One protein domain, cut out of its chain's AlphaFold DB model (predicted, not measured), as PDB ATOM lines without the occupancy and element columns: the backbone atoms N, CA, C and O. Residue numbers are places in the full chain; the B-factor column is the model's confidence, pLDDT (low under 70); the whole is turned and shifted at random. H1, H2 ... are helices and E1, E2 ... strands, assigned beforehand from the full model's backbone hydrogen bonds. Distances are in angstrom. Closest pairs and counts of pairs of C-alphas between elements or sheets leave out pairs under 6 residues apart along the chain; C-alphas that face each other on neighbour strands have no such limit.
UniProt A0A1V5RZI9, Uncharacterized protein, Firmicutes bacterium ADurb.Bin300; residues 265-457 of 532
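Overview. This is residues 265 to 457 of the 532 residues of an uncharacterized protein of Firmicutes bacterium ADurb.Bin300 (UniProt A0A1V5RZI9). Two twisted sheets of six strands lie face to face as a sandwich, and helix H2 packs on the second sheet, over its face turned away from the first. Long loops spread round this core: residues 308 to 332, residues 347 to 361, which reach out along the longest axis, and the stretch from E10 to E11, with the short helix H1 away from both sheets. The printed part has 193 residues with twelve named strands and two named helices, in the order E1 to E10, H1, E11, E12, H2; both sheets, E1 E2 E3 E4 E7 E11 and E5 E6 E12 E10 E9 E8, are antiparallel. The class is mostly strand, with under half of the residues in named elements; the whole is compact, with a radius of gyration of the C-alphas of 16.0 A and spans of 51 by 36 by 29 A.

Arrangement. E1, residues 265 to 270, E2, 275 to 279, E3, 294 to 297, and E4, 303 to 307, form a meander, each strand the antiparallel neighbour of the one before. N 267 of E1 and O 278 of E2 are within hydrogen-bond range at 2.9 A, and so are N 296 of E3 and O 304 of E4 at 2.8 A. The sheet continues through E7, residues 362 to 366, with N 366 and O 305 at 2.9 A, to the edge strand E11, residues 425 to 429, with N 365 and O 426 at 2.7 A. The second sheet runs from the edge strand E5, residues 333 to 337, through E6, 340 to 346, E12, 432 to 441, E10, 389 to 395, and E9, 381 to 386, to the edge strand E8, 374 to 378. There N 335 and O 342 of the hairpin E5 and E6 are 2.9 A apart, and N 343 of E6 and O 435 of E12 2.8 A. In the sandwich, the facing parts are 8.0 A centre to centre, and the strands of the two sheets stand at 23 degrees. H2, residues 447 to 456, is on the second sheet at a height of 8.9 A, running along the strands, at 24 degrees to E10 on the local plane; the closest C-alphas of H2 and E10, those of Met 390 and Phe 447, are 7.1 A apart. H1, residues 406 to 411, is on neither sheet. In H1 and H2 every O i to N i+4 pair is within hydrogen-bond range.

Along the chain. E1 begins at C-alpha 265, (68.599, -154.722, -0.382). E12 is 30.8 A long, E6 20.4 A, E10 20.1 A and H2 14.2 A, ending at C-alpha 456, (53.779, -142.457, 25.166).

Size, cuts and confidence. The C-alphas farthest apart, those of Leu 354 and Asp 443, are 50.8 A apart. The printed part has no cut; the long links are E2 to E3, E4 to E5, E6 to E7 and H1 to E11. No printed residue is under 70 in pLDDT.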
ATOM      1  N   ASN A 265      67.746-155.655  -1.123       98.38
ATOM      2  CA  ASN A 265      68.599-154.722  -0.382       98.38
ATOM      3  C   ASN A 265      68.477-155.004   1.113       98.38
ATOM      4  O   ASN A 265      67.583-154.489   1.783       98.38
ATOM      5  N   LEU A 266      69.354-155.860   1.624       98.56
ATOM      6  CA  LEU A 266      69.374-156.249   3.024       98.56
ATOM      7  C   LEU A 266      69.907-155.108   3.895       98.56
ATOM      8  O   LEU A 266      70.939-154.516   3.588       98.56
ATOM      9  N   TYR A 267      69.232-154.863   5.012       98.75
ATOM     10  CA  TYR A 267      69.732-154.093   6.142       98.75
ATOM     11  C   TYR A 267      69.575-154.944   7.401       98.75
ATOM     12  O   TYR A 267      68.463-155.340   7.743       98.75
ATOM     13  N   ALA A 268      70.673-155.206   8.102       98.31
ATOM     14  CA  ALA A 268      70.672-155.874   9.395       98.31
ATOM     15  C   ALA A 268      71.336-154.988  10.452       98.31
ATOM     16  O   ALA A 268      72.388-154.396  10.213       98.31
ATOM     17  N   TYR A 269      70.719-154.927  11.625       98.44
ATOM     18  CA  TYR A 269      71.265-154.326  12.830       98.44
ATOM     19  C   TYR A 269      71.437-155.421  13.874       98.44
ATOM     20  O   TYR A 269      70.459-156.004  14.349       98.44
ATOM     21  N   ARG A 270      72.690-155.722  14.195       97.38
ATOM     22  CA  ARG A 270      73.062-156.743  15.167       97.38
ATOM     23  C   ARG A 270      73.630-156.079  16.405       97.38
ATOM     24  O   ARG A 270      74.429-155.157  16.285       97.38
ATOM     25  N   THR A 271      73.252-156.583  17.569       97.12
ATOM     26  CA  THR A 271      73.802-156.220  18.879       97.12
ATOM     27  C   THR A 271      74.313-157.480  19.584       97.12
ATOM     28  O   THR A 271      74.317-158.565  19.002       97.12
ATOM     29  N   ALA A 272      74.732-157.352  20.843       95.38
ATOM     30  CA  ALA A 272      75.046-158.506  21.680       95.38
ATOM     31  C   ALA A 272      73.799-159.308  22.111       95.38
ATOM     32  O   ALA A 272      73.955-160.444  22.553       95.38
ATOM     33  N   ASP A 273      72.596-158.724  21.997       96.19
ATOM     34  CA  ASP A 273      71.355-159.282  22.551       96.19
ATOM     35  C   ASP A 273      70.341-159.727  21.478       96.19
ATOM     36  O   ASP A 273      69.470-160.551  21.763       96.19
ATOM     37  N   TYR A 274      70.438-159.213  20.246       97.25
ATOM     38  CA  TYR A 274      69.548-159.573  19.135       97.25
ATOM     39  C   TYR A 274      70.109-159.183  17.760       97.25
ATOM     40  O   TYR A 274      71.037-158.377  17.646       97.25
ATOM     41  N   GLN A 275      69.458-159.669  16.700       98.00
ATOM     42  CA  GLN A 275      69.608-159.159  15.338       98.00
ATOM     43  C   GLN A 275      68.245-158.851  14.707       98.00
ATOM     44  O   GLN A 275      67.416-159.744  14.557       98.00
ATOM     45  N   LEU A 276      68.030-157.603  14.291       98.75
ATOM     46  CA  LEU A 276      66.858-157.177  13.521       98.75
ATOM     47  C   LEU A 276      67.271-156.934  12.072       98.75
ATOM     48  O   LEU A 276      68.219-156.190  11.817       98.75
ATOM     49  N   SER A 277      66.562-157.524  11.117       98.50
ATOM     50  CA  SER A 277      66.952-157.449   9.708       98.50
ATOM     51  C   SER A 277      65.767-157.452   8.756       98.50
ATOM     52  O   SER A 277      64.757-158.099   9.023       98.50
ATOM     53  N   CYS A 278      65.899-156.759   7.624       98.69
ATOM     54  CA  CYS A 278      64.906-156.761   6.555       98.69
ATOM     55  C   CYS A 278      65.500-156.525   5.168       98.69
ATOM     56  O   CYS A 278      66.622-156.039   5.018       98.69
ATOM     57  N   PHE A 279      64.697-156.805   4.142       98.62
ATOM     58  CA  PHE A 279      64.884-156.230   2.816       98.62
ATOM     59  C   PHE A 279      64.178-154.871   2.731       98.62
ATOM     60  O   PHE A 279      62.951-154.773   2.817       98.62
ATOM     61  N   GLN A 280      64.963-153.809   2.559       97.88
ATOM     62  CA  GLN A 280      64.487-152.431   2.455       97.88
ATOM     63  C   GLN A 280      63.739-152.229   1.137       97.88
ATOM     64  O   GLN A 280      64.283-152.486   0.065       97.88
ATOM     65  N   LYS A 281      62.490-151.750   1.218       97.88
ATOM     66  CA  LYS A 281      61.634-151.438   0.059       97.88
ATOM     67  C   LYS A 281      61.601-152.555  -1.007       97.88
ATOM     68  O   LYS A 281      61.665-152.281  -2.204       97.88
ATOM     69  N   TYR A 282      61.466-153.815  -0.592       97.69
ATOM     70  CA  TYR A 282      61.318-154.936  -1.530       97.69
ATOM     71  C   TYR A 282      59.935-154.912  -2.207       97.69
ATOM     72  O   TYR A 282      58.950-155.360  -1.627       97.69
ATOM     73  N   HIS A 283      59.866-154.321  -3.405       96.75
ATOM     74  CA  HIS A 283      58.689-154.228  -4.289       96.75
ATOM     75  C   HIS A 283      57.326-154.062  -3.573       96.75
ATOM     76  O   HIS A 283      56.461-154.932  -3.683       96.75
ATOM     77  N   PRO A 284      57.084-152.947  -2.852       97.62
ATOM     78  CA  PRO A 284      55.882-152.790  -2.033       97.62
ATOM     79  C   PRO A 284      54.571-153.044  -2.794       97.62
ATOM     80  O   PRO A 284      54.281-152.406  -3.806       97.62
ATOM     81  N   GLY A 285      53.743-153.946  -2.269       96.31
ATOM     82  CA  GLY A 285      52.446-154.321  -2.834       96.31
ATOM     83  C   GLY A 285      52.499-155.381  -3.932       96.31
ATOM     84  O   GLY A 285      51.439-155.764  -4.430       96.31
ATOM     85  N   SER A 286      53.682-155.876  -4.305       95.56
ATOM     86  CA  SER A 286      53.789-157.016  -5.216       95.56
ATOM     87  C   SER A 286      53.227-158.285  -4.578       95.56
ATOM     88  O   SER A 286      53.156-158.414  -3.354       95.56
ATOM     89  N   PHE A 287      52.864-159.250  -5.419       95.69
ATOM     90  CA  PHE A 287      52.698-160.633  -4.985       95.69
ATOM     91  C   PHE A 287      54.028-161.204  -4.473       95.69
ATOM     92  O   PHE A 287      55.093-160.653  -4.763       95.69
ATOM     93  N   GLY A 288      53.943-162.303  -3.728       94.06
ATOM     94  CA  GLY A 288      55.088-163.091  -3.285       94.06
ATOM     95  C   GLY A 288      54.850-164.584  -3.460       94.06
ATOM     96  O   GLY A 288      53.747-165.031  -3.783       94.06
ATOM     97  N   ALA A 289      55.911-165.344  -3.229       93.25
ATOM     98  CA  ALA A 289      55.941-166.794  -3.233       93.25
ATOM     99  C   ALA A 289      56.535-167.308  -1.921       93.25
ATOM    100  O   ALA A 289      55.808-167.456  -0.953       93.25
ATOM    101  N   GLN A 290      57.835-167.588  -1.868       94.00
ATOM    102  CA  GLN A 290      58.478-168.261  -0.733       94.00
ATOM    103  C   GLN A 290      59.336-167.327   0.130       94.00
ATOM    104  O   GLN A 290      60.041-167.793   1.023       94.00
ATOM    105  N   GLN A 291      59.338-166.029  -0.166       95.75
ATOM    106  CA  GLN A 291      60.237-165.067   0.456       95.75
ATOM    107  C   GLN A 291      59.795-164.724   1.891       95.75
ATOM    108  O   GLN A 291      58.602-164.626   2.183       95.75
ATOM    109  N   MET A 292      60.760-164.434   2.762       96.62
ATOM    110  CA  MET A 292      60.558-163.826   4.080       96.62
ATOM    111  C   MET A 292      61.321-162.503   4.120       96.62
ATOM    112  O   MET A 292      62.537-162.478   3.960       96.62
ATOM    113  N   LEU A 293      60.614-161.386   4.299       97.81
ATOM    114  CA  LEU A 293      61.179-160.051   4.045       97.81
ATOM    115  C   LEU A 293      61.771-159.367   5.277       97.81
ATOM    116  O   LEU A 293      62.514-158.396   5.134       97.81
ATOM    117  N   SER A 294      61.421-159.826   6.472       97.62
ATOM    118  CA  SER A 294      61.930-159.293   7.728       97.62
ATOM    119  C   SER A 294      61.967-160.384   8.781       97.62
ATOM    120  O   SER A 294      61.085-161.242   8.803       97.62
ATOM    121  N   VAL A 295      62.973-160.327   9.646       97.75
ATOM    122  CA  VAL A 295      63.050-161.165  10.833       97.75
ATOM    123  C   VAL A 295      63.818-160.458  11.942       97.75
ATOM    124  O   VAL A 295      64.840-159.797  11.722       97.75
ATOM    125  N   LEU A 296      63.317-160.644  13.154       98.44
ATOM    126  CA  LEU A 296      64.028-160.429  14.398       98.44
ATOM    127  C   LEU A 296      64.467-161.787  14.940       98.44
ATOM    128  O   LEU A 296      63.647-162.683  15.112       98.44
ATOM    129  N   ASN A 297      65.756-161.925  15.219       96.38
ATOM    130  CA  ASN A 297      66.368-163.138  15.732       96.38
ATOM    131  C   ASN A 297      66.964-162.864  17.123       96.38
ATOM    132  O   ASN A 297      67.854-162.023  17.265       96.38
ATOM    133  N   PHE A 298      66.466-163.571  18.140       95.50
ATOM    134  CA  PHE A 298      66.988-163.544  19.515       95.50
ATOM    135  C   PHE A 298      67.971-164.686  19.812       95.50
ATOM    136  O   PHE A 298      68.450-164.819  20.938       95.50
ATOM    137  N   GLY A 299      68.288-165.515  18.818       89.44
ATOM    138  CA  GLY A 299      69.127-166.699  18.969       89.44
ATOM    139  C   GLY A 299      68.330-167.902  19.468       89.44
ATOM    140  O   GLY A 299      67.141-167.811  19.778       89.44
ATOM    141  N   ASN A 300      68.987-169.064  19.517       82.06
ATOM    142  CA  ASN A 300      68.405-170.322  20.009       82.06
ATOM    143  C   ASN A 300      67.036-170.685  19.391       82.06
ATOM    144  O   ASN A 300      66.173-171.246  20.060       82.06
ATOM    145  N   GLY A 301      66.832-170.349  18.113       81.88
ATOM    146  CA  GLY A 301      65.587-170.622  17.390       81.88
ATOM    147  C   GLY A 301      64.405-169.717  17.751       81.88
ATOM    148  O   GLY A 301      63.311-169.947  17.249       81.88
ATOM    149  N   CYS A 302      64.595-168.684  18.579       93.44
ATOM    150  CA  CYS A 302      63.560-167.693  18.858       93.44
ATOM    151  C   CYS A 302      63.608-166.580  17.804       93.44
ATOM    152  O   CYS A 302      64.486-165.712  17.829       93.44
ATOM    153  N   VAL A 303      62.656-166.624  16.871       95.94
ATOM    154  CA  VAL A 303      62.526-165.652  15.782       95.94
ATOM    155  C   VAL A 303      61.127-165.054  15.742       95.94
ATOM    156  O   VAL A 303      60.161-165.685  16.172       95.94
ATOM    157  N   ILE A 304      61.029-163.830  15.233       98.38
ATOM    158  CA  ILE A 304      59.784-163.073  15.103       98.38
ATOM    159  C   ILE A 304      59.757-162.440  13.715       98.38
ATOM    160  O   ILE A 304      60.731-161.814  13.297       98.38
ATOM    161  N   PHE A 305      58.643-162.586  13.005       98.12
ATOM    162  CA  PHE A 305      58.436-161.977  11.692       98.12
ATOM    163  C   PHE A 305      56.976-161.579  11.503       98.12
ATOM    164  O   PHE A 305      56.080-162.198  12.074       98.12
ATOM    165  N   THR A 306      56.738-160.574  10.659       98.50
ATOM    166  CA  THR A 306      55.398-160.128  10.258       98.50
ATOM    167  C   THR A 306      55.200-160.322   8.762       98.50
ATOM    168  O   THR A 306      56.058-159.943   7.963       98.50
ATOM    169  N   ALA A 307      54.030-160.826   8.370       97.75
ATOM    170  CA  ALA A 307      53.651-160.980   6.972       97.75
ATOM    171  C   ALA A 307      52.167-160.658   6.722       97.75
ATOM    172  O   ALA A 307      51.344-160.553   7.634       97.75
ATOM    173  N   HIS A 308      51.827-160.501   5.444       97.94
ATOM    174  CA  HIS A 308      50.458-160.672   4.964       97.94
ATOM    175  C   HIS A 308      50.366-162.087   4.379       97.94
ATOM    176  O   HIS A 308      51.038-162.332   3.372       97.94
ATOM    177  N   PRO A 309      49.578-163.007   4.960       96.56
ATOM    178  CA  PRO A 309      49.482-164.368   4.446       96.56
ATOM    179  C   PRO A 309      48.848-164.381   3.049       96.56
ATOM    180  O   PRO A 309      48.028-163.529   2.707       96.56
ATOM    181  N   ALA A 310      49.217-165.347   2.207       94.38
ATOM    182  CA  ALA A 310      48.642-165.465   0.861       94.38
ATOM    183  C   ALA A 310      47.276-166.158   0.840       94.38
ATOM    184  O   ALA A 310      46.530-166.047  -0.132       94.38
ATOM    185  N   ARG A 311      46.961-166.897   1.902       93.25
ATOM    186  CA  ARG A 311      45.722-167.655   2.076       93.25
ATOM    187  C   ARG A 311      45.380-167.738   3.559       93.25
ATOM    188  O   ARG A 311      46.233-167.477   4.398       93.25
ATOM    189  N   HIS A 312      44.144-168.104   3.870       92.88
ATOM    190  CA  HIS A 312      43.750-168.416   5.241       92.88
ATOM    191  C   HIS A 312      44.413-169.712   5.722       92.88
ATOM    192  O   HIS A 312      44.834-170.540   4.913       92.88
ATOM    193  N   GLU A 313      44.530-169.863   7.039       92.19
ATOM    194  CA  GLU A 313      45.091-171.068   7.636       92.19
ATOM    195  C   GLU A 313      44.082-172.212   7.517       92.19
ATOM    196  O   GLU A 313      42.939-172.094   7.956       92.19
ATOM    197  N   GLU A 314      44.501-173.320   6.910       88.94
ATOM    198  CA  GLU A 314      43.692-174.530   6.772       88.94
ATOM    199  C   GLU A 314      44.594-175.754   6.942       88.94
ATOM    200  O   GLU A 314      45.725-175.765   6.451       88.94
ATOM    201  N   GLU A 315      44.077-176.823   7.550       84.00
ATOM    202  CA  GLU A 315      44.815-178.070   7.811       84.00
ATOM    203  C   GLU A 315      45.555-178.602   6.571       84.00
ATOM    204  O   GLU A 315      46.747-178.903   6.620       84.00
ATOM    205  N   LYS A 316      44.878-178.645   5.417       87.25
ATOM    206  CA  LYS A 316      45.448-179.171   4.164       87.25
ATOM    207  C   LYS A 316      46.487-178.247   3.522       87.25
ATOM    208  O   LYS A 316      47.119-178.641   2.543       87.25
ATOM    209  N   THR A 317      46.640-177.018   4.015       87.44
ATOM    210  CA  THR A 317      47.480-175.986   3.390       87.44
ATOM    211  C   THR A 317      48.510-175.368   4.333       87.44
ATOM    212  O   THR A 317      49.195-174.426   3.941       87.44
ATOM    213  N   VAL A 318      48.704-175.934   5.529       89.12
ATOM    214  CA  VAL A 318      49.689-175.458   6.519       89.12
ATOM    215  C   VAL A 318      51.120-175.355   5.959       89.12
ATOM    216  O   VAL A 318      51.862-174.427   6.275       89.12
ATOM    217  N   ASN A 319      51.481-176.274   5.058       91.56
ATOM    218  CA  ASN A 319      52.777-176.324   4.372       91.56
ATOM    219  C   ASN A 319      52.736-175.741   2.950       91.56
ATOM    220  O   ASN A 319      53.672-175.937   2.173       91.56
ATOM    221  N   ALA A 320      51.644-175.079   2.560       91.50
ATOM    222  CA  ALA A 320      51.547-174.470   1.241       91.50
ATOM    223  C   ALA A 320      52.508-173.282   1.120       91.50
ATOM    224  O   ALA A 320      52.739-172.562   2.087       91.50
ATOM    225  N   VAL A 321      53.020-173.044  -0.090       90.88
ATOM    226  CA  VAL A 321      53.858-171.881  -0.390       90.88
ATOM    227  C   VAL A 321      53.462-171.310  -1.763       90.88
ATOM    228  O   VAL A 321      53.440-172.072  -2.730       90.88
ATOM    229  N   PRO A 322      53.096-170.020  -1.881       92.31
ATOM    230  CA  PRO A 322      52.839-169.092  -0.780       92.31
ATOM    231  C   PRO A 322      51.644-169.561   0.070       92.31
ATOM    232  O   PRO A 322      50.603-169.967  -0.461       92.31
ATOM    233  N   GLY A 323      51.804-169.535   1.390       94.38
ATOM    234  CA  GLY A 323      50.868-170.088   2.367       94.38
ATOM    235  C   GLY A 323      50.380-169.071   3.385       94.38
ATOM    236  O   GLY A 323      50.378-167.864   3.135       94.38
ATOM    237  N   TYR A 324      49.946-169.595   4.531       95.81
ATOM    238  CA  TYR A 324      49.686-168.781   5.713       95.81
ATOM    239  C   TYR A 324      51.001-168.348   6.377       95.81
ATOM    240  O   TYR A 324      51.199-167.168   6.619       95.81
ATOM    241  N   TRP A 325      51.922-169.294   6.599       95.75
ATOM    242  CA  TRP A 325      53.187-169.057   7.308       95.75
ATOM    243  C   TRP A 325      54.382-168.792   6.391       95.75
ATOM    244  O   TRP A 325      55.170-167.885   6.641       95.75
ATOM    245  N   ALA A 326      54.539-169.595   5.336       94.50
ATOM    246  CA  ALA A 326      55.656-169.471   4.408       94.50
ATOM    247  C   ALA A 326      55.284-168.576   3.225       94.50
ATOM    248  O   ALA A 326      54.335-168.868   2.488       94.50
ATOM    249  N   GLY A 327      56.064-167.516   3.016       94.62
ATOM    250  CA  GLY A 327      55.803-166.544   1.963       94.62
ATOM    251  C   GLY A 327      54.874-165.412   2.374       94.62
ATOM    252  O   GLY A 327      54.599-165.191   3.550       94.62
ATOM    253  N   PHE A 328      54.364-164.691   1.378       95.44
ATOM    254  CA  PHE A 328      53.381-163.635   1.598       95.44
ATOM    255  C   PHE A 328      52.451-163.454   0.398       95.44
ATOM    256  O   PHE A 328      52.818-163.702  -0.750       95.44
ATOM    257  N   GLY A 329      51.244-162.952   0.657       95.56
ATOM    258  CA  GLY A 329      50.299-162.546  -0.378       95.56
ATOM    259  C   GLY A 329      50.631-161.181  -0.973       95.56
ATOM    260  O   GLY A 329      50.499-160.984  -2.178       95.56
ATOM    261  N   ARG A 330      51.056-160.218  -0.141       96.38
ATOM    262  CA  ARG A 330      51.454-158.867  -0.572       96.38
ATOM    263  C   ARG A 330      52.674-158.393   0.203       96.38
ATOM    264  O   ARG A 330      52.661-158.439   1.432       96.38
ATOM    265  N   ALA A 331      53.690-157.912  -0.509       98.00
ATOM    266  CA  ALA A 331      54.879-157.351   0.117       98.00
ATOM    267  C   ALA A 331      54.527-156.041   0.858       98.00
ATOM    268  O   ALA A 331      53.896-155.159   0.263       98.00
ATOM    269  N   PRO A 332      54.918-155.859   2.130       98.38
ATOM    270  CA  PRO A 332      54.877-154.555   2.781       98.38
ATOM    271  C   PRO A 332      55.880-153.576   2.160       98.38
ATOM    272  O   PRO A 332      56.924-153.971   1.644       98.38
ATOM    273  N   HIS A 333      55.630-152.272   2.313       98.75
ATOM    274  CA  HIS A 333      56.739-151.318   2.326       98.75
ATOM    275  C   HIS A 333      57.440-151.459   3.677       98.75
ATOM    276  O   HIS A 333      56.915-150.978   4.679       98.75
ATOM    277  N   THR A 334      58.579-152.144   3.700       98.62
ATOM    278  CA  THR A 334      59.415-152.285   4.898       98.62
ATOM    279  C   THR A 334      60.573-151.308   4.842       98.62
ATOM    280  O   THR A 334      61.245-151.220   3.810       98.62
ATOM    281  N   ALA A 335      60.822-150.621   5.954       98.44
ATOM    282  CA  ALA A 335      62.040-149.859   6.145       98.44
ATOM    283  C   ALA A 335      62.601-149.995   7.562       98.44
ATOM    284  O   ALA A 335      61.844-150.161   8.514       98.44
ATOM    285  N   GLN A 336      63.921-149.923   7.704       98.50
ATOM    286  CA  GLN A 336      64.610-150.064   8.988       98.50
ATOM    287  C   GLN A 336      65.713-149.019   9.159       98.50
ATOM    288  O   GLN A 336      66.412-148.668   8.206       98.50
ATOM    289  N   MET A 337      65.889-148.565  10.395       98.38
ATOM    290  CA  MET A 337      67.082-147.880  10.870       98.38
ATOM    291  C   MET A 337      67.423-148.427  12.253       98.38
ATOM    292  O   MET A 337      66.634-148.275  13.183       98.38
ATOM    293  N   GLU A 338      68.594-149.053  12.378       98.44
ATOM    294  CA  GLU A 338      69.077-149.634  13.635       98.44
ATOM    295  C   GLU A 338      68.006-150.524  14.301       98.44
ATOM    296  O   GLU A 338      67.576-151.518  13.708       98.44
ATOM    297  N   ASN A 339      67.575-150.167  15.513       98.56
ATOM    298  CA  ASN A 339      66.622-150.891  16.352       98.56
ATOM    299  C   ASN A 339      65.144-150.591  16.044       98.56
ATOM    300  O   ASN A 339      64.277-151.138  16.727       98.56
ATOM    301  N   VAL A 340      64.846-149.731  15.061       98.88
ATOM    302  CA  VAL A 340      63.479-149.373  14.655       98.88
ATOM    303  C   VAL A 340      63.204-149.850  13.234       98.88
ATOM    304  O   VAL A 340      63.940-149.536  12.297       98.88
ATOM    305  N   GLN A 341      62.100-150.573  13.053       98.88
ATOM    306  CA  GLN A 341      61.634-151.032  11.748       98.88
ATOM    307  C   GLN A 341      60.140-150.753  11.579       98.88
ATOM    308  O   GLN A 341      59.343-150.908  12.501       98.88
ATOM    309  N   LEU A 342      59.768-150.305  10.384       98.88
ATOM    310  CA  LEU A 342      58.423-149.894  10.013       98.88
ATOM    311  C   LEU A 342      57.939-150.726   8.828       98.88
ATOM    312  O   LEU A 342      58.660-150.891   7.843       98.88
ATOM    313  N   HIS A 343      56.689-151.171   8.888       98.88
ATOM    314  CA  HIS A 343      55.990-151.811   7.779       98.88
ATOM    315  C   HIS A 343      54.712-151.056   7.458       98.88
ATOM    316  O   HIS A 343      53.943-150.748   8.365       98.88
ATOM    317  N   ILE A 344      54.418-150.849   6.176       98.88
ATOM    318  CA  ILE A 344      53.084-150.450   5.715       98.88
ATOM    319  C   ILE A 344      52.553-151.514   4.760       98.88
ATOM    320  O   ILE A 344      53.164-151.799   3.729       98.88
ATOM    321  N   PHE A 345      51.379-152.053   5.081       98.62
ATOM    322  CA  PHE A 345      50.661-153.024   4.266       98.62
ATOM    323  C   PHE A 345      49.453-152.364   3.600       98.62
ATOM    324  O   PHE A 345      48.597-151.786   4.276       98.62
ATOM    325  N   LYS A 346      49.362-152.497   2.273       97.75
ATOM    326  CA  LYS A 346      48.172-152.151   1.483       97.75
ATOM    327  C   LYS A 346      47.632-153.405   0.808       97.75
ATOM    328  O   LYS A 346      48.127-153.831  -0.233       97.75
ATOM    329  N   ILE A 347      46.622-153.996   1.428       97.31
ATOM    330  CA  ILE A 347      46.002-155.253   1.027       97.31
ATOM    331  C   ILE A 347      44.754-154.945   0.178       97.31
ATOM    332  O   ILE A 347      43.900-154.143   0.586       97.31
ATOM    333  N   PRO A 348      44.619-155.540  -1.018       94.88
ATOM    334  CA  PRO A 348      43.415-155.384  -1.819       94.88
ATOM    335  C   PRO A 348      42.239-156.149  -1.195       94.88
ATOM    336  O   PRO A 348      42.409-157.198  -0.582       94.88
ATOM    337  N   LYS A 349      41.018-155.637  -1.382       93.00
ATOM    338  CA  LYS A 349      39.792-156.298  -0.890       93.00
ATOM    339  C   LYS A 349      39.346-157.481  -1.756       93.00
ATOM    340  O   LYS A 349      38.506-158.267  -1.332       93.00
ATOM    341  N   ILE A 350      39.858-157.558  -2.982       90.31
ATOM    342  CA  ILE A 350      39.504-158.565  -3.983       90.31
ATOM    343  C   ILE A 350      40.772-159.190  -4.557       90.31
ATOM    344  O   ILE A 350      41.822-158.542  -4.587       90.31
ATOM    345  N   SER A 351      40.649-160.429  -5.023       90.44
ATOM    346  CA  SER A 351      41.740-161.152  -5.671       90.44
ATOM    347  C   SER A 351      42.132-160.497  -7.001       90.44
ATOM    348  O   SER A 351      41.287-159.991  -7.743       90.44
ATOM    349  N   GLY A 352      43.431-160.490  -7.284       87.94
ATOM    350  CA  GLY A 352      44.004-160.058  -8.553       87.94
ATOM    351  C   GLY A 352      43.914-161.128  -9.643       87.94
ATOM    352  O   GLY A 352      43.352-162.209  -9.465       87.94
ATOM    353  N   PHE A 353      44.490-160.827 -10.804       83.94
ATOM    354  CA  PHE A 353      44.492-161.750 -11.934       83.94
ATOM    355  C   PHE A 353      45.334-163.001 -11.633       83.94
ATOM    356  O   PHE A 353      46.482-162.898 -11.200       83.94
ATOM    357  N   LEU A 354      44.755-164.186 -11.864       83.75
ATOM    358  CA  LEU A 354      45.352-165.492 -11.539       83.75
ATOM    359  C   LEU A 354      45.784-165.648 -10.067       83.75
ATOM    360  O   LEU A 354      46.603-166.506  -9.743       83.75
ATOM    361  N   GLU A 355      45.215-164.856  -9.158       87.94
ATOM    362  CA  GLU A 355      45.316-165.101  -7.723       87.94
ATOM    363  C   GLU A 355      44.278-166.160  -7.337       87.94
ATOM    364  O   GLU A 355      43.077-165.906  -7.310       87.94
ATOM    365  N   LEU A 356      44.755-167.382  -7.102       81.69
ATOM    366  CA  LEU A 356      43.922-168.588  -7.015       81.69
ATOM    367  C   LEU A 356      43.139-168.731  -5.698       81.69
ATOM    368  O   LEU A 356      42.409-169.707  -5.526       81.69
ATOM    369  N   TYR A 357      43.300-167.797  -4.761       86.06
ATOM    370  CA  TYR A 357      42.766-167.889  -3.402       86.06
ATOM    371  C   TYR A 357      42.147-166.553  -2.969       86.06
ATOM    372  O   TYR A 357      42.402-165.498  -3.559       86.06
ATOM    373  N   LYS A 358      41.313-166.592  -1.924       91.00
ATOM    374  CA  LYS A 358      40.715-165.389  -1.331       91.00
ATOM    375  C   LYS A 358      41.775-164.617  -0.543       91.00
ATOM    376  O   LYS A 358      42.434-165.206   0.306       91.00
ATOM    377  N   VAL A 359      41.872-163.308  -0.785       94.50
ATOM    378  CA  VAL A 359      42.823-162.414  -0.105       94.50
ATOM    379  C   VAL A 359      42.454-162.250   1.378       94.50
ATOM    380  O   VAL A 359      41.405-161.653   1.664       94.50
ATOM    381  N   PRO A 360      43.293-162.717   2.321       95.81
ATOM    382  CA  PRO A 360      43.082-162.480   3.747       95.81
ATOM    383  C   PRO A 360      43.050-160.977   4.062       95.81
ATOM    384  O   PRO A 360      43.796-160.197   3.486       95.81
ATOM    385  N   GLN A 361      42.159-160.533   4.951       96.88
ATOM    386  CA  GLN A 361      41.993-159.105   5.286       96.88
ATOM    387  C   GLN A 361      42.599-158.766   6.653       96.88
ATOM    388  O   GLN A 361      41.988-158.064   7.456       96.88
ATOM    389  N   PHE A 362      43.788-159.298   6.914       97.88
ATOM    390  CA  PHE A 362      44.559-159.088   8.135       97.88
ATOM    391  C   PHE A 362      46.046-159.289   7.845       97.88
ATOM    392  O   PHE A 362      46.428-159.836   6.812       97.88
ATOM    393  N   THR A 363      46.889-158.881   8.781       98.56
ATOM    394  CA  THR A 363      48.299-159.279   8.833       98.56
ATOM    395  C   THR A 363      48.564-159.976  10.151       98.56
ATOM    396  O   THR A 363      47.804-159.814  11.111       98.56
ATOM    397  N   HIS A 364      49.647-160.737  10.195       98.44
ATOM    398  CA  HIS A 364      50.023-161.477  11.387       98.44
ATOM    399  C   HIS A 364      51.516-161.395  11.666       98.44
ATOM    400  O   HIS A 364      52.323-161.132  10.772       98.44
ATOM    401  N   THR A 365      51.853-161.606  12.930       98.69
ATOM    402  CA  THR A 365      53.208-161.702  13.444       98.69
ATOM    403  C   THR A 365      53.358-163.027  14.171       98.69
ATOM    404  O   THR A 365      52.615-163.299  15.114       98.69
ATOM    405  N   TYR A 366      54.349-163.821  13.769       98.44
ATOM    406  CA  TYR A 366      54.781-164.974  14.546       98.44
ATOM    407  C   TYR A 366      55.463-164.475  15.828       98.44
ATOM    408  O   TYR A 366      56.593-163.991  15.784       98.44
ATOM    409  N   LEU A 367      54.755-164.539  16.956       98.44
ATOM    410  CA  LEU A 367      55.216-164.108  18.279       98.44
ATOM    411  C   LEU A 367      55.034-165.260  19.284       98.44
ATOM    412  O   LEU A 367      54.041-165.269  20.016       98.44
ATOM    413  N   PRO A 368      55.946-166.250  19.307       97.44
ATOM    414  CA  PRO A 368      55.775-167.481  20.080       97.44
ATOM    415  C   PRO A 368      56.046-167.270  21.574       97.44
ATOM    416  O   PRO A 368      57.199-167.238  22.012       97.44
ATOM    417  N   GLU A 369      54.990-167.214  22.389       98.00
ATOM    418  CA  GLU A 369      55.097-167.068  23.850       98.00
ATOM    419  C   GLU A 369      55.918-168.192  24.497       98.00
ATOM    420  O   GLU A 369      56.505-167.998  25.557       98.00
ATOM    421  N   ALA A 370      55.968-169.370  23.870       96.88
ATOM    422  CA  ALA A 370      56.730-170.518  24.352       96.88
ATOM    423  C   ALA A 370      58.248-170.276  24.395       96.88
ATOM    424  O   ALA A 370      58.945-170.911  25.183       96.88
ATOM    425  N   PHE A 371      58.768-169.378  23.553       96.44
ATOM    426  CA  PHE A 371      60.211-169.139  23.425       96.44
ATOM    427  C   PHE A 371      60.660-167.802  24.014       96.44
ATOM    428  O   PHE A 371      61.855-167.498  24.004       96.44
ATOM    429  N   LEU A 372      59.723-167.026  24.552       97.69
ATOM    430  CA  LEU A 372      59.943-165.715  25.149       97.69
ATOM    431  C   LEU A 372      59.808-165.814  26.668       97.69
ATOM    432  O   LEU A 372      59.036-166.621  27.182       97.69
ATOM    433  N   ASP A 373      60.564-164.992  27.390       97.94
ATOM    434  CA  ASP A 373      60.547-165.025  28.855       97.94
ATOM    435  C   ASP A 373      59.269-164.368  29.393       97.94
ATOM    436  O   ASP A 373      58.721-164.777  30.414       97.94
ATOM    437  N   GLU A 374      58.783-163.349  28.685       98.12
ATOM    438  CA  GLU A 374      57.567-162.625  29.024       98.12
ATOM    439  C   GLU A 374      56.943-162.018  27.765       98.12
ATOM    440  O   GLU A 374      57.662-161.493  26.913       98.12
ATOM    441  N   VAL A 375      55.610-162.065  27.666       98.56
ATOM    442  CA  VAL A 375      54.824-161.397  26.621       98.56
ATOM    443  C   VAL A 375      53.654-160.657  27.266       98.56
ATOM    444  O   VAL A 375      52.970-161.199  28.133       98.56
ATOM    445  N   ARG A 376      53.416-159.408  26.854       98.44
ATOM    446  CA  ARG A 376      52.287-158.584  27.309       98.44
ATOM    447  C   ARG A 376      51.595-157.916  26.134       98.44
ATOM    448  O   ARG A 376      52.210-157.121  25.427       98.44
ATOM    449  N   ILE A 377      50.299-158.160  25.977       98.25
ATOM    450  CA  ILE A 377      49.476-157.529  24.941       98.25
ATOM    451  C   ILE A 377      48.540-156.513  25.586       98.25
ATOM    452  O   ILE A 377      47.925-156.771  26.619       98.25
ATOM    453  N   SER A 378      48.447-155.325  24.994       97.12
ATOM    454  CA  SER A 378      47.626-154.234  25.512       97.12
ATOM    455  C   SER A 378      47.154-153.339  24.369       97.12
ATOM    456  O   SER A 378      47.895-152.490  23.869       97.12
ATOM    457  N   GLY A 379      45.900-153.532  23.950       98.25
ATOM    458  CA  GLY A 379      45.313-152.795  22.834       98.25
ATOM    459  C   GLY A 379      46.121-153.010  21.557       98.25
ATOM    460  O   GLY A 379      46.265-154.133  21.096       98.25
ATOM    461  N   ARG A 380      46.660-151.932  20.983       98.38
ATOM    462  CA  ARG A 380      47.458-151.963  19.744       98.38
ATOM    463  C   ARG A 380      48.921-152.381  19.920       98.38
ATOM    464  O   ARG A 380      49.674-152.315  18.952       98.38
ATOM    465  N   TYR A 381      49.333-152.719  21.138       98.88
ATOM    466  CA  TYR A 381      50.723-153.004  21.472       98.88
ATOM    467  C   TYR A 381      50.909-154.449  21.923       98.88
ATOM    468  O   TYR A 381      50.071-154.983  22.653       98.88
ATOM    469  N   ALA A 382      52.043-155.037  21.556       98.88
ATOM    470  CA  ALA A 382      52.572-156.248  22.165       98.88
ATOM    471  C   ALA A 382      54.022-156.000  22.583       98.88
ATOM    472  O   ALA A 382      54.795-155.399  21.842       98.88
ATOM    473  N   PHE A 383      54.379-156.448  23.776       98.88
ATOM    474  CA  PHE A 383      55.719-156.329  24.330       98.88
ATOM    475  C   PHE A 383      56.245-157.713  24.641       98.88
ATOM    476  O   PHE A 383      55.493-158.545  25.144       98.88
ATOM    477  N   ALA A 384      57.522-157.946  24.374       98.69
ATOM    478  CA  ALA A 384      58.167-159.207  24.683       98.69
ATOM    479  C   ALA A 384      59.562-158.993  25.267       98.69
ATOM    480  O   ALA A 384      60.229-158.001  24.965       98.69
ATOM    481  N   LYS A 385      60.005-159.952  26.078       98.06
ATOM    482  CA  LYS A 385      61.347-159.987  26.656       98.06
ATOM    483  C   LYS A 385      62.022-161.322  26.359       98.06
ATOM    484  O   LYS A 385      61.395-162.378  26.471       98.06
ATOM    485  N   LYS A 386      63.309-161.264  26.014       97.62
ATOM    486  CA  LYS A 386      64.181-162.434  25.892       97.62
ATOM    487  C   LYS A 386      65.578-162.109  26.408       97.62
ATOM    488  O   LYS A 386      66.302-161.319  25.809       97.62
ATOM    489  N   GLY A 387      65.963-162.703  27.533       96.44
ATOM    490  CA  GLY A 387      67.174-162.342  28.257       96.44
ATOM    491  C   GLY A 387      67.186-160.847  28.580       96.44
ATOM    492  O   GLY A 387      66.298-160.335  29.268       96.44
ATOM    493  N   LYS A 388      68.196-160.143  28.064       96.88
ATOM    494  CA  LYS A 388      68.298-158.683  28.165       96.88
ATOM    495  C   LYS A 388      67.472-157.939  27.121       96.88
ATOM    496  O   LYS A 388      67.129-156.784  27.360       96.88
ATOM    497  N   ALA A 389      67.176-158.563  25.983       98.06
ATOM    498  CA  ALA A 389      66.508-157.909  24.873       98.06
ATOM    499  C   ALA A 389      65.023-157.671  25.169       98.06
ATOM    500  O   ALA A 389      64.342-158.497  25.784       98.06
ATOM    501  N   MET A 390      64.522-156.539  24.686       98.75
ATOM    502  CA  MET A 390      63.123-156.142  24.782       98.75
ATOM    503  C   MET A 390      62.615-155.784  23.389       98.75
ATOM    504  O   MET A 390      63.302-155.094  22.638       98.75
ATOM    505  N   LEU A 391      61.409-156.237  23.058       98.88
ATOM    506  CA  LEU A 391      60.704-155.925  21.820       98.88
ATOM    507  C   LEU A 391      59.399-155.210  22.141       98.88
ATOM    508  O   LEU A 391      58.636-155.656  23.000       98.88
ATOM    509  N   ALA A 392      59.114-154.156  21.389       98.94
ATOM    510  CA  ALA A 392      57.782-153.612  21.236       98.94
ATOM    511  C   ALA A 392      57.302-153.770  19.794       98.94
ATOM    512  O   ALA A 392      58.010-153.435  18.844       98.94
ATOM    513  N   LEU A 393      56.064-154.229  19.662       98.94
ATOM    514  CA  LEU A 393      55.282-154.220  18.439       98.94
ATOM    515  C   LEU A 393      54.122-153.243  18.608       98.94
ATOM    516  O   LEU A 393      53.389-153.322  19.595       98.94
ATOM    517  N   ALA A 394      53.915-152.358  17.634       98.88
ATOM    518  CA  ALA A 394      52.725-151.515  17.566       98.88
ATOM    519  C   ALA A 394      51.994-151.713  16.234       98.88
ATOM    520  O   ALA A 394      52.559-151.479  15.165       98.88
ATOM    521  N   GLY A 395      50.728-152.120  16.305       98.62
ATOM    522  CA  GLY A 395      49.832-152.226  15.158       98.62
ATOM    523  C   GLY A 395      48.989-150.974  14.950       98.62
ATOM    524  O   GLY A 395      48.993-150.053  15.773       98.62
ATOM    525  N   LYS A 396      48.214-150.928  13.863       98.25
ATOM    526  CA  LYS A 396      47.221-149.865  13.638       98.25
ATOM    527  C   LYS A 396      46.006-150.034  14.554       98.25
ATOM    528  O   LYS A 396      45.504-149.049  15.090       98.25
ATOM    529  N   THR A 397      45.531-151.267  14.690       97.50
ATOM    530  CA  THR A 397      44.357-151.656  15.484       97.50
ATOM    531  C   THR A 397      44.775-152.511  16.681       97.50
ATOM    532  O   THR A 397      45.965-152.734  16.902       97.50
ATOM    533  N   ALA A 398      43.805-152.932  17.498       98.00
ATOM    534  CA  ALA A 398      44.072-153.834  18.610       98.00
ATOM    535  C   ALA A 398      44.657-155.164  18.109       98.00
ATOM    536  O   ALA A 398      44.168-155.728  17.130       98.00
ATOM    537  N   LEU A 399      45.695-155.637  18.793       98.69
ATOM    538  CA  LEU A 399      46.362-156.901  18.522       98.69
ATOM    539  C   LEU A 399      45.695-158.002  19.341       98.69
ATOM    540  O   LEU A 399      45.364-157.800  20.513       98.69
ATOM    541  N   LYS A 400      45.512-159.170  18.731       98.12
ATOM    542  CA  LYS A 400      44.980-160.362  19.401       98.12
ATOM    543  C   LYS A 400      45.694-161.598  18.877       98.12
ATOM    544  O   LYS A 400      46.054-161.633  17.703       98.12
ATOM    545  N   TYR A 401      45.893-162.593  19.728       98.50
ATOM    546  CA  TYR A 401      46.288-163.909  19.247       98.50
ATOM    547  C   TYR A 401      45.095-164.595  18.581       98.50
ATOM    548  O   TYR A 401      43.958-164.434  19.033       98.50
ATOM    549  N   ASN A 402      45.357-165.341  17.512       96.75
ATOM    550  CA  ASN A 402      44.460-166.413  17.103       96.75
ATOM    551  C   ASN A 402      44.550-167.582  18.086       96.75
ATOM    552  O   ASN A 402      45.523-167.712  18.834       96.75
ATOM    553  N   ASP A 403      43.529-168.436  18.053       95.44
ATOM    554  CA  ASP A 403      43.523-169.672  18.823       95.44
ATOM    555  C   ASP A 403      44.717-170.553  18.437       95.44
ATOM    556  O   ASP A 403      45.154-170.586  17.283       95.44
ATOM    557  N   TYR A 404      45.241-171.284  19.418       96.31
ATOM    558  CA  TYR A 404      46.356-172.193  19.198       96.31
ATOM    559  C   TYR A 404      46.012-173.242  18.129       96.31
ATOM    560  O   TYR A 404      45.077-174.031  18.286       96.31
ATOM    561  N   ASN A 405      46.816-173.291  17.064       95.81
ATOM    562  CA  ASN A 405      46.690-174.282  16.003       95.81
ATOM    563  C   ASN A 405      47.768-175.369  16.140       95.81
ATOM    564  O   ASN A 405      48.939-175.161  15.812       95.81
ATOM    565  N   GLU A 406      47.366-176.557  16.598       95.81
ATOM    566  CA  GLU A 406      48.273-177.693  16.807       95.81
ATOM    567  C   GLU A 406      48.941-178.173  15.509       95.81
ATOM    568  O   GLU A 406      50.097-178.600  15.515       95.81
ATOM    569  N   ILE A 407      48.231-178.092  14.383       95.06
ATOM    570  CA  ILE A 407      48.721-178.556  13.081       95.06
ATOM    571  C   ILE A 407      49.870-177.659  12.619       95.06
ATOM    572  O   ILE A 407      50.914-178.160  12.196       95.06
ATOM    573  N   SER A 408      49.719-176.346  12.780       95.56
ATOM    574  CA  SER A 408      50.770-175.364  12.495       95.56
ATOM    575  C   SER A 408      51.953-175.504  13.441       95.56
ATOM    576  O   SER A 408      53.091-175.604  12.983       95.56
ATOM    577  N   ALA A 409      51.696-175.644  14.744       95.62
ATOM    578  CA  ALA A 409      52.749-175.867  15.732       95.62
ATOM    579  C   ALA A 409      53.593-177.122  15.434       95.62
ATOM    580  O   ALA A 409      54.810-177.113  15.625       95.62
ATOM    581  N   LYS A 410      52.973-178.191  14.914       94.25
ATOM    582  CA  LYS A 410      53.672-179.397  14.440       94.25
ATOM    583  C   LYS A 410      54.438-179.158  13.137       94.25
ATOM    584  O   LYS A 410      55.581-179.600  13.021       94.25
ATOM    585  N   ALA A 411      53.838-178.458  12.174       94.12
ATOM    586  CA  ALA A 411      54.447-178.167  10.873       94.12
ATOM    587  C   ALA A 411      55.751-177.357  10.985       94.12
ATOM    588  O   ALA A 411      56.669-177.545  10.191       94.12
ATOM    589  N   PHE A 412      55.856-176.509  12.007       93.94
ATOM    590  CA  PHE A 412      57.054-175.734  12.324       93.94
ATOM    591  C   PHE A 412      58.276-176.571  12.707       93.94
ATOM    592  O   PHE A 412      59.404-176.125  12.510       93.94
ATOM    593  N   ASN A 413      58.077-177.769  13.272       90.06
ATOM    594  CA  ASN A 413      59.161-178.648  13.723       90.06
ATOM    595  C   ASN A 413      60.203-177.944  14.632       90.06
ATOM    596  O   ASN A 413      61.394-178.251  14.598       90.06
ATOM    597  N   ASN A 414      59.773-176.992  15.461       90.81
ATOM    598  CA  ASN A 414      60.644-176.212  16.349       90.81
ATOM    599  C   ASN A 414      60.300-176.391  17.839       90.81
ATOM    600  O   ASN A 414      60.649-175.540  18.649       90.81
ATOM    601  N   SER A 415      59.630-177.493  18.197       92.94
ATOM    602  CA  SER A 415      59.143-177.800  19.556       92.94
ATOM    603  C   SER A 415      58.019-176.902  20.081       92.94
ATOM    604  O   SER A 415      57.627-177.033  21.236       92.94
ATOM    605  N   LEU A 416      57.421-176.039  19.253       94.25
ATOM    606  CA  LEU A 416      56.256-175.256  19.678       94.25
ATOM    607  C   LEU A 416      55.059-176.143  20.055       94.25
ATOM    608  O   LEU A 416      54.323-175.811  20.979       94.25
ATOM    609  N   SER A 417      54.914-177.298  19.390       95.38
ATOM    610  CA  SER A 417      53.878-178.299  19.681       95.38
ATOM    611  C   SER A 417      53.888-178.813  21.122       95.38
ATOM    612  O   SER A 417      52.878-179.336  21.586       95.38
ATOM    613  N   ASP A 418      55.013-178.659  21.821       95.75
ATOM    614  CA  ASP A 418      55.199-179.115  23.197       95.75
ATOM    615  C   ASP A 418      54.567-178.134  24.215       95.75
ATOM    616  O   ASP A 418      54.529-178.414  25.413       95.75
ATOM    617  N   TYR A 419      54.037-176.995  23.743       96.19
ATOM    618  CA  TYR A 419      53.462-175.916  24.553       96.19
ATOM    619  C   TYR A 419      52.042-175.519  24.090       96.19
ATOM    620  O   TYR A 419      51.825-174.370  23.700       96.19
ATOM    621  N   PRO A 420      51.040-176.417  24.157       96.44
ATOM    622  CA  PRO A 420      49.682-176.162  23.651       96.44
ATOM    623  C   PRO A 420      48.932-175.002  24.331       96.44
ATOM    624  O   PRO A 420      47.931-174.514  23.818       96.44
ATOM    625  N   GLN A 421      49.404-174.554  25.492       96.38
ATOM    626  CA  GLN A 421      48.877-173.421  26.254       96.38
ATOM    627  C   GLN A 421      49.504-172.069  25.879       96.38
ATOM    628  O   GLN A 421      49.183-171.058  26.505       96.38
ATOM    629  N   LYS A 422      50.469-172.049  24.953       96.94
ATOM    630  CA  LYS A 422      51.234-170.855  24.574       96.94
ATOM    631  C   LYS A 422      50.852-170.406  23.174       96.94
ATOM    632  O   LYS A 422      50.920-171.182  22.226       96.94
ATOM    633  N   ASN A 423      50.493-169.137  23.040       97.81
ATOM    634  CA  ASN A 423      50.079-168.573  21.763       97.81
ATOM    635  C   ASN A 423      51.289-168.212  20.892       97.81
ATOM    636  O   ASN A 423      52.410-168.048  21.382       97.81
ATOM    637  N   PHE A 424      51.062-168.080  19.584       97.81
ATOM    638  CA  PHE A 424      52.130-167.750  18.635       97.81
ATOM    639  C   PHE A 424      51.714-166.915  17.420       97.81
ATOM    640  O   PHE A 424      52.586-166.357  16.763       97.81
ATOM    641  N   ASP A 425      50.421-166.797  17.118       98.19
ATOM    642  CA  ASP A 425      49.923-166.124  15.912       98.19
ATOM    643  C   ASP A 425      49.224-164.800  16.246       98.19
ATOM    644  O   ASP A 425      48.021-164.758  16.513       98.19
ATOM    645  N   LEU A 426      49.998-163.716  16.335       98.69
ATOM    646  CA  LEU A 426      49.494-162.402  16.732       98.69
ATOM    647  C   LEU A 426      48.973-161.639  15.514       98.69
ATOM    648  O   LEU A 426      49.755-161.233  14.657       98.69
ATOM    649  N   ILE A 427      47.677-161.353  15.466       98.38
ATOM    650  CA  ILE A 427      47.035-160.742  14.302       98.38
ATOM    651  C   ILE A 427      46.529-159.322  14.550       98.38
ATOM    652  O   ILE A 427      46.227-158.921  15.678       98.38
ATOM    653  N   GLN A 428      46.374-158.574  13.455       98.12
ATOM    654  CA  GLN A 428      45.556-157.363  13.410       98.12
ATOM    655  C   GLN A 428      44.682-157.331  12.147       98.12
ATOM    656  O   GLN A 428      45.142-157.614  11.039       98.12
ATOM    657  N   GLU A 429      43.417-156.942  12.304       97.44
ATOM    658  CA  GLU A 429      42.399-156.946  11.238       97.44
ATOM    659  C   GLU A 429      42.407-155.660  10.404       97.44
ATOM    660  O   GLU A 429      42.693-154.564  10.911       97.44
ATOM    661  N   GLY A 430      42.099-155.772   9.110       96.06
ATOM    662  CA  GLY A 430      42.037-154.659   8.161       96.06
ATOM    663  C   GLY A 430      42.999-154.769   6.974       96.06
ATOM    664  O   GLY A 430      43.861-155.632   6.887       96.06
ATOM    665  N   ASN A 431      42.842-153.845   6.027       95.69
ATOM    666  CA  ASN A 431      43.496-153.925   4.718       95.69
ATOM    667  C   ASN A 431      44.459-152.759   4.420       95.69
ATOM    668  O   ASN A 431      45.134-152.744   3.397       95.69
ATOM    669  N   ASN A 432      44.514-151.757   5.294       97.12
ATOM    670  CA  ASN A 432      45.490-150.673   5.223       97.12
ATOM    671  C   ASN A 432      46.052-150.445   6.623       97.12
ATOM    672  O   ASN A 432      45.383-149.835   7.469       97.12
ATOM    673  N   GLN A 433      47.226-151.012   6.872       97.25
ATOM    674  CA  GLN A 433      47.767-151.256   8.204       97.25
ATOM    675  C   GLN A 433      49.257-150.946   8.262       97.25
ATOM    676  O   GLN A 433      49.926-150.820   7.236       97.25
ATOM    677  N   PHE A 434      49.773-150.894   9.484       98.75
ATOM    678  CA  PHE A 434      51.199-150.855   9.731       98.75
ATOM    679  C   PHE A 434      51.589-151.715  10.925       98.75
ATOM    680  O   PHE A 434      50.754-152.028  11.779       98.75
ATOM    681  N   TRP A 435      52.879-152.025  10.973       98.88
ATOM    682  CA  TRP A 435      53.562-152.572  12.135       98.88
ATOM    683  C   TRP A 435      54.814-151.748  12.408       98.88
ATOM    684  O   TRP A 435      55.530-151.381  11.477       98.88
ATOM    685  N   ILE A 436      55.060-151.459  13.679       98.94
ATOM    686  CA  ILE A 436      56.294-150.845  14.168       98.94
ATOM    687  C   ILE A 436      56.976-151.861  15.061       98.94
ATOM    688  O   ILE A 436      56.342-152.373  15.979       98.94
ATOM    689  N   TYR A 437      58.248-152.104  14.795       98.94
ATOM    690  CA  TYR A 437      59.171-152.794  15.675       98.94
ATOM    691  C   TYR A 437      60.067-151.741  16.310       98.94
ATOM    692  O   TYR A 437      60.661-150.923  15.603       98.94
ATOM    693  N   GLU A 438      60.201-151.783  17.627       98.88
ATOM    694  CA  GLU A 438      61.281-151.101  18.326       98.88
ATOM    695  C   GLU A 438      61.901-152.048  19.342       98.88
ATOM    696  O   GLU A 438      61.187-152.710  20.096       98.88
ATOM    697  N   LEU A 439      63.231-152.111  19.355       98.75
ATOM    698  CA  LEU A 439      63.979-152.913  20.311       98.75
ATOM    699  C   LEU A 439      64.785-152.065  21.281       98.75
ATOM    700  O   LEU A 439      65.276-150.990  20.942       98.75
ATOM    701  N   SER A 440      64.963-152.602  22.481       98.38
ATOM    702  CA  SER A 440      65.836-152.065  23.522       98.38
ATOM    703  C   SER A 440      66.479-153.219  24.292       98.38
ATOM    704  O   SER A 440      66.326-154.391  23.929       98.38
ATOM    705  N   ASN A 441      67.218-152.902  25.349       97.75
ATOM    706  CA  ASN A 441      67.734-153.898  26.273       97.75
ATOM    707  C   ASN A 441      67.761-153.371  27.714       97.75
ATOM    708  O   ASN A 441      67.626-152.173  27.966       97.75
ATOM    709  N   SER A 442      67.966-154.290  28.657       97.75
ATOM    710  CA  SER A 442      68.001-153.988  30.090       97.75
ATOM    711  C   SER A 442      69.158-153.092  30.529       97.75
ATOM    712  O   SER A 442      69.128-152.595  31.651       97.75
ATOM    713  N   ASP A 443      70.180-152.920  29.687       97.12
ATOM    714  CA  ASP A 443      71.315-152.042  29.985       97.12
ATOM    715  C   ASP A 443      70.952-150.566  29.719       97.12
ATOM    716  O   ASP A 443      71.533-149.672  30.330       97.12
ATOM    717  N   ASN A 444      69.954-150.311  28.862       96.75
ATOM    718  CA  ASN A 444      69.472-148.968  28.535       96.75
ATOM    719  C   ASN A 444      68.260-148.542  29.374       96.75
ATOM    720  O   ASN A 444      68.163-147.384  29.779       96.75
ATOM    721  N   GLU A 445      67.308-149.445  29.619       98.06
ATOM    722  CA  GLU A 445      66.080-149.140  30.362       98.06
ATOM    723  C   GLU A 445      65.435-150.403  30.956       98.06
ATOM    724  O   GLU A 445      65.665-151.522  30.499       98.06
ATOM    725  N   SER A 446      64.602-150.243  31.990       98.38
ATOM    726  CA  SER A 446      63.814-151.359  32.532       98.38
ATOM    727  C   SER A 446      62.640-151.707  31.612       98.38
ATOM    728  O   SER A 446      62.172-150.868  30.844       98.38
ATOM    729  N   PHE A 447      62.095-152.923  31.726       98.56
ATOM    730  CA  PHE A 447      60.968-153.340  30.882       98.56
ATOM    731  C   PHE A 447      59.714-152.473  31.096       98.56
ATOM    732  O   PHE A 447      59.035-152.120  30.137       98.56
ATOM    733  N   GLU A 448      59.441-152.042  32.332       98.50
ATOM    734  CA  GLU A 448      58.323-151.131  32.626       98.50
ATOM    735  C   GLU A 448      58.548-149.717  32.072       98.50
ATOM    736  O   GLU A 448      57.611-149.092  31.563       98.50
ATOM    737  N   ALA A 449      59.786-149.212  32.140       98.56
ATOM    738  CA  ALA A 449      60.149-147.932  31.538       98.56
ATOM    739  C   ALA A 449      60.006-147.993  30.011       98.56
ATOM    740  O   ALA A 449      59.384-147.105  29.428       98.56
ATOM    741  N   PHE A 450      60.464-149.085  29.393       98.69
ATOM    742  CA  PHE A 450      60.311-149.349  27.966       98.69
ATOM    743  C   PHE A 450      58.840-149.363  27.541       98.69
ATOM    744  O   PHE A 450      58.448-148.629  26.636       98.69
ATOM    745  N   ILE A 451      57.991-150.130  28.236       98.81
ATOM    746  CA  ILE A 451      56.547-150.185  27.960       98.81
ATOM    747  C   ILE A 451      55.918-148.793  28.070       98.81
ATOM    748  O   ILE A 451      55.159-148.379  27.189       98.81
ATOM    749  N   SER A 452      56.231-148.066  29.145       98.56
ATOM    750  CA  SER A 452      55.679-146.732  29.400       98.56
ATOM    751  C   SER A 452      56.092-145.740  28.312       98.56
ATOM    752  O   SER A 452      55.248-145.021  27.774       98.56
ATOM    753  N   ARG A 453      57.372-145.756  27.929       98.31
ATOM    754  CA  ARG A 453      57.937-144.914  26.876       98.31
ATOM    755  C   ARG A 453      57.283-145.191  25.529       98.31
ATOM    756  O   ARG A 453      56.740-144.270  24.926       98.31
ATOM    757  N   ILE A 454      57.242-146.450  25.094       98.69
ATOM    758  CA  ILE A 454      56.629-146.829  23.815       98.69
ATOM    759  C   ILE A 454      55.148-146.444  23.770       98.69
ATOM    760  O   ILE A 454      54.678-145.927  22.761       98.69
ATOM    761  N   LYS A 455      54.400-146.635  24.863       98.56
ATOM    762  CA  LYS A 455      52.988-146.223  24.920       98.56
ATOM    763  C   LYS A 455      52.796-144.707  24.827       98.56
ATOM    764  O   LYS A 455      51.742-144.274  24.365       98.56
ATOM    765  N   SER A 456      53.786-143.923  25.255       98.25
ATOM    766  CA  SER A 456      53.779-142.457  25.166       98.25
ATOM    767  C   SER A 456      54.256-141.912  23.813       98.25
ATOM    768  O   SER A 456      54.021-140.742  23.509       98.25
ATOM    769  N   ASN A 457      54.900-142.746  22.991       98.50
ATOM    770  CA  ASN A 457      55.461-142.335  21.711       98.50
ATOM    771  C   ASN A 457      54.358-141.931  20.708       98.50
ATOM    772  O   ASN A 457      53.423-142.700  20.463       98.50
TER     773      ASN A 457